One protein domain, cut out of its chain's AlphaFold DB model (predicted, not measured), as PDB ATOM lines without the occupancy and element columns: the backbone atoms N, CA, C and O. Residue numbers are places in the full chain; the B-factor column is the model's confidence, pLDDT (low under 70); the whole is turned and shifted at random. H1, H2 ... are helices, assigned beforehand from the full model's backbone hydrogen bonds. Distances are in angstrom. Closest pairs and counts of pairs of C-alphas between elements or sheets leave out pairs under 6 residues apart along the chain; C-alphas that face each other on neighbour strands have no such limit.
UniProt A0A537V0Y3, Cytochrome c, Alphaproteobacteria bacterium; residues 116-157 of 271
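What this domain is: This is residues 116 to 157 of the 271 residues of the protein "Cytochrome c" of Alphaproteobacteria bacterium (UniProt A0A537V0Y3). A short helix, H1, and a longer one, H2, stand apart at the two ends of a looping link, in an open arrangement with no packed core. H2 runs roughly along the longest axis, and residues 131 to 136 of the link stick out. The printed part has 42 residues with two named helices, H1 then H2, and no named strand; its class is all helix. It is loose, with a radius of gyration of the C-alphas of 13.0 A, and flat, spanning 36 by 27 by 14 A.

How they stand to each other: Start with H1, residues 116 to 125, which stands free. Go on to H2, residues 139 to 156, and you find it apart from H1, with no C-alpha of the one within 8 A of the other. In H1 and H2 every O i to N i+4 pair is within hydrogen-bond range.

Where its parts are: Find C-alpha 116 at (174.371, 201.698, 194.639); from there H1 runs 14.1 A to C-alpha 125. Find C-alpha 139 at (187.569, 201.501, 206.193); H2 runs 25.8 A to C-alpha 156 at (181.156, 225.075, 214.510).

The domain as a whole: The C-alphas of Gly 126 and Ala 157 are the two farthest apart, at 36.5 A. Residues 126 to 138 form the long link. The printed part has no cut, its mean pLDDT is 95.4, and no printed residue is under 70.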
ATOM      1  N   GLY A 116     173.450 201.389 193.545       97.12
ATOM      2  CA  GLY A 116     174.371 201.698 194.639       97.12
ATOM      3  C   GLY A 116     173.651 202.050 195.943       97.12
ATOM      4  O   GLY A 116     174.004 201.521 196.996       97.12
ATOM      5  N   VAL A 117     172.605 202.881 195.882       97.12
ATOM      6  CA  VAL A 117     171.777 203.225 197.054       97.12
ATOM      7  C   VAL A 117     171.065 201.991 197.607       97.12
ATOM      8  O   VAL A 117     171.075 201.775 198.818       97.12
ATOM      9  N   ILE A 118     170.490 201.154 196.738       97.94
ATOM     10  CA  ILE A 118     169.835 199.905 197.149       97.94
ATOM     11  C   ILE A 118     170.848 198.971 197.821       97.94
ATOM     12  O   ILE A 118     170.563 198.443 198.891       97.94
ATOM     13  N   ALA A 119     172.040 198.802 197.244       96.31
ATOM     14  CA  ALA A 119     173.089 197.968 197.823       96.31
ATOM     15  C   ALA A 119     173.534 198.475 199.205       96.31
ATOM     16  O   ALA A 119     173.656 197.680 200.136       96.31
ATOM     17  N   ALA A 120     173.712 199.790 199.369       95.50
ATOM     18  CA  ALA A 120     174.023 200.389 200.664       95.50
ATOM     19  C   ALA A 120     172.896 200.156 201.683       95.50
ATOM     20  O   ALA A 120     173.164 199.756 202.813       95.50
ATOM     21  N   ALA A 121     171.633 200.338 201.285       96.88
ATOM     22  CA  ALA A 121     170.491 200.082 202.156       96.88
ATOM     23  C   ALA A 121     170.425 198.608 202.589       96.88
ATOM     24  O   ALA A 121     170.260 198.323 203.772       96.88
ATOM     25  N   VAL A 122     170.625 197.667 201.662       97.38
ATOM     26  CA  VAL A 122     170.695 196.235 201.988       97.38
ATOM     27  C   VAL A 122     171.848 195.952 202.951       97.38
ATOM     28  O   VAL A 122     171.660 195.202 203.901       97.38
ATOM     29  N   PHE A 123     173.014 196.569 202.768       95.31
ATOM     30  CA  PHE A 123     174.153 196.378 203.664       95.31
ATOM     31  C   PHE A 123     173.879 196.883 205.094       95.31
ATOM     32  O   PHE A 123     174.052 196.130 206.053       95.31
ATOM     33  N   PHE A 124     173.403 198.124 205.246       94.94
ATOM     34  CA  PHE A 124     173.180 198.732 206.565       94.94
ATOM     35  C   PHE A 124     171.932 198.204 207.283       94.94
ATOM     36  O   PHE A 124     171.972 197.994 208.491       94.94
ATOM     37  N   PHE A 125     170.832 197.961 206.564       96.06
ATOM     38  CA  PHE A 125     169.566 197.521 207.164       96.06
ATOM     39  C   PHE A 125     169.349 196.005 207.096       96.06
ATOM     40  O   PHE A 125     168.512 195.477 207.822       96.06
ATOM     41  N   GLY A 126     170.104 195.288 206.262       96.06
ATOM     42  CA  GLY A 126     170.040 193.826 206.153       96.06
ATOM     43  C   GLY A 126     170.868 193.073 207.195       96.06
ATOM     44  O   GLY A 126     170.931 191.851 207.133       96.06
ATOM     45  N   GLY A 127     171.513 193.777 208.136       94.62
ATOM     46  CA  GLY A 127     172.304 193.172 209.215       94.62
ATOM     47  C   GLY A 127     173.735 192.778 208.832       94.62
ATOM     48  O   GLY A 127     174.405 192.115 209.617       94.62
ATOM     49  N   PHE A 128     174.223 193.184 207.655       94.00
ATOM     50  CA  PHE A 128     175.614 192.940 207.247       94.00
ATOM     51  C   PHE A 128     176.607 193.876 207.947       94.00
ATOM     52  O   PHE A 128     177.782 193.536 208.076       94.00
ATOM     53  N   TYR A 129     176.147 195.044 208.405       94.75
ATOM     54  CA  TYR A 129     176.944 195.936 209.238       94.75
ATOM     55  C   TYR A 129     176.937 195.461 210.694       94.75
ATOM     56  O   TYR A 129     175.927 195.583 211.390       94.75
ATOM     57  N   ASN A 130     178.064 194.922 211.160       94.00
ATOM     58  CA  ASN A 130     178.209 194.521 212.553       94.00
ATOM     59  C   ASN A 130     178.448 195.754 213.437       94.00
ATOM     60  O   ASN A 130     179.417 196.477 213.246       94.00
ATOM     61  N   VAL A 131     177.564 195.975 214.409       92.00
ATOM     62  CA  VAL A 131     177.631 197.101 215.357       92.00
ATOM     63  C   VAL A 131     178.387 196.763 216.649       92.00
ATOM     64  O   VAL A 131     178.467 197.595 217.550       92.00
ATOM     65  N   ALA A 132     178.898 195.537 216.787       94.62
ATOM     66  CA  ALA A 132     179.653 195.131 217.964       94.62
ATOM     67  C   ALA A 132     180.973 195.911 218.067       94.62
ATOM     68  O   ALA A 132     181.775 195.905 217.137       94.62
ATOM     69  N   ALA A 133     181.253 196.483 219.240       92.19
ATOM     70  CA  ALA A 133     182.508 197.190 219.524       92.19
ATOM     71  C   ALA A 133     183.755 196.276 219.529       92.19
ATOM     72  O   ALA A 133     184.871 196.739 219.737       92.19
ATOM     73  N   THR A 134     183.595 194.969 219.309       93.31
ATOM     74  CA  THR A 134     184.721 194.057 219.077       93.31
ATOM     75  C   THR A 134     185.308 194.213 217.676       93.31
ATOM     76  O   THR A 134     186.502 193.980 217.496       93.31
ATOM     77  N   GLU A 135     184.510 194.660 216.705       91.69
ATOM     78  CA  GLU A 135     184.924 194.856 215.314       91.69
ATOM     79  C   GLU A 135     185.321 196.312 215.042       91.69
ATOM     80  O   GLU A 135     184.916 197.238 215.752       91.69
ATOM     81  N   GLU A 136     186.156 196.517 214.029       89.12
ATOM     82  CA  GLU A 136     186.443 197.850 213.499       89.12
ATOM     83  C   GLU A 136     185.422 198.216 212.419       89.12
ATOM     84  O   GLU A 136     184.978 197.366 211.642       89.12
ATOM     85  N   ASP A 137     185.078 199.502 212.336       92.06
ATOM     86  CA  ASP A 137     184.243 199.992 211.245       92.06
ATOM     87  C   ASP A 137     184.933 199.727 209.893       92.06
ATOM     88  O   ASP A 137     186.145 199.942 209.760       92.06
ATOM     89  N   PRO A 138     184.185 199.351 208.837       94.00
ATOM     90  CA  PRO A 138     184.729 199.251 207.489       94.00
ATOM     91  C   PRO A 138     185.497 200.522 207.109       94.00
ATOM     92  O   PRO A 138     185.013 201.630 207.343       94.00
ATOM     93  N   ALA A 139     186.656 200.381 206.459       94.31
ATOM     94  CA  ALA A 139     187.569 201.501 206.193       94.31
ATOM     95  C   ALA A 139     186.892 202.724 205.540       94.31
ATOM     96  O   ALA A 139     187.217 203.862 205.866       94.31
ATOM     97  N   VAL A 140     185.920 202.501 204.649       94.81
ATOM     98  CA  VAL A 140     185.143 203.576 204.009       94.81
ATOM     99  C   VAL A 140     184.226 204.316 204.990       94.81
ATOM    100  O   VAL A 140     184.095 205.535 204.904       94.81
ATOM    101  N   VAL A 141     183.624 203.598 205.941       94.00
ATOM    102  CA  VAL A 141     182.761 204.168 206.982       94.00
ATOM    103  C   VAL A 141     183.618 204.947 207.972       94.00
ATOM    104  O   VAL A 141     183.340 206.121 208.207       94.00
ATOM    105  N   ASN A 142     184.708 204.353 208.468       94.12
ATOM    106  CA  ASN A 142     185.646 205.037 209.358       94.12
ATOM    107  C   ASN A 142     186.204 206.322 208.719       94.12
ATOM    108  O   ASN A 142     186.141 207.396 209.323       94.12
ATOM    109  N   TRP A 143     186.661 206.238 207.463       95.50
ATOM    110  CA  TRP A 143     187.122 207.392 206.692       95.50
ATOM    111  C   TRP A 143     186.054 208.489 206.638       95.50
ATOM    112  O   TRP A 143     186.351 209.645 206.955       95.50
ATOM    113  N   ALA A 144     184.810 208.140 206.301       96.44
ATOM    114  CA  ALA A 144     183.716 209.103 206.225       96.44
ATOM    115  C   ALA A 144     183.438 209.754 207.590       96.44
ATOM    116  O   ALA A 144     183.358 210.979 207.671       96.44
ATOM    117  N   LEU A 145     183.358 208.964 208.667       95.12
ATOM    118  CA  LEU A 145     183.105 209.457 210.025       95.12
ATOM    119  C   LEU A 145     184.181 210.449 210.487       95.12
ATOM    120  O   LEU A 145     183.846 211.508 211.019       95.12
ATOM    121  N   VAL A 146     185.463 210.155 210.242       94.44
ATOM    122  CA  VAL A 146     186.574 211.057 210.590       94.44
ATOM    123  C   VAL A 146     186.483 212.376 209.818       94.44
ATOM    124  O   VAL A 146     186.627 213.446 210.415       94.44
ATOM    125  N   HIS A 147     186.210 212.330 208.510       97.06
ATOM    126  CA  HIS A 147     186.137 213.536 207.678       97.06
ATOM    127  C   HIS A 147     184.918 214.398 208.014       97.06
ATOM    128  O   HIS A 147     185.054 215.612 208.160       97.06
ATOM    129  N   ILE A 148     183.749 213.777 208.205       97.50
ATOM    130  CA  ILE A 148     182.522 214.466 208.624       97.50
ATOM    131  C   ILE A 148     182.742 215.146 209.977       97.50
ATOM    132  O   ILE A 148     182.432 216.329 210.127       97.50
ATOM    133  N   ARG A 149     183.329 214.434 210.948       96.50
ATOM    134  CA  ARG A 149     183.625 214.973 212.280       96.50
ATOM    135  C   ARG A 149     184.552 216.184 212.211       96.50
ATOM    136  O   ARG A 149     184.219 217.225 212.767       96.50
ATOM    137  N   ARG A 150     185.688 216.070 211.516       95.69
ATOM    138  CA  ARG A 150     186.660 217.170 211.374       95.69
ATOM    139  C   ARG A 150     186.043 218.388 210.687       95.69
ATOM    140  O   ARG A 150     186.206 219.501 211.177       95.69
ATOM    141  N   ALA A 151     185.301 218.180 209.599       97.88
ATOM    142  CA  ALA A 151     184.620 219.260 208.888       97.88
ATOM    143  C   ALA A 151     183.554 219.949 209.758       97.88
ATOM    144  O   ALA A 151     183.445 221.174 209.737       97.88
ATOM    145  N   SER A 152     182.804 219.174 210.548       98.12
ATOM    146  CA  SER A 152     181.801 219.697 211.480       98.12
ATOM    147  C   SER A 152     182.441 220.550 212.579       98.12
ATOM    148  O   SER A 152     182.076 221.715 212.734       98.12
ATOM    149  N   ILE A 153     183.463 220.030 213.271       97.88
ATOM    150  CA  ILE A 153     184.187 220.781 214.311       97.88
ATOM    151  C   ILE A 153     184.743 222.080 213.722       97.88
ATOM    152  O   ILE A 153     184.454 223.155 214.237       97.88
ATOM    153  N   ALA A 154     185.439 222.011 212.583       96.88
ATOM    154  CA  ALA A 154     185.999 223.193 211.929       96.88
ATOM    155  C   ALA A 154     184.937 224.248 211.568       96.88
ATOM    156  O   ALA A 154     185.233 225.445 211.559       96.88
ATOM    157  N   ARG A 155     183.698 223.823 211.275       98.12
ATOM    158  CA  ARG A 155     182.583 224.720 210.955       98.12
ATOM    159  C   ARG A 155     181.967 225.382 212.189       98.12
ATOM    160  O   ARG A 155     181.491 226.514 212.053       98.12
ATOM    161  N   HIS A 156     181.928 224.685 213.324       98.19
ATOM    162  CA  HIS A 156     181.156 225.075 214.510       98.19
ATOM    163  C   HIS A 156     182.001 225.587 215.687       98.19
ATOM    164  O   HIS A 156     181.474 226.318 216.518       98.19
ATOM    165  N   ALA A 157     183.292 225.260 215.749       98.00
ATOM    166  CA  ALA A 157     184.216 225.715 216.785       98.00
ATOM    167  C   ALA A 157     184.611 227.189 216.581       98.00
ATOM    168  O   ALA A 157     185.673 227.502 216.036       98.00
TER     169      ALA A 157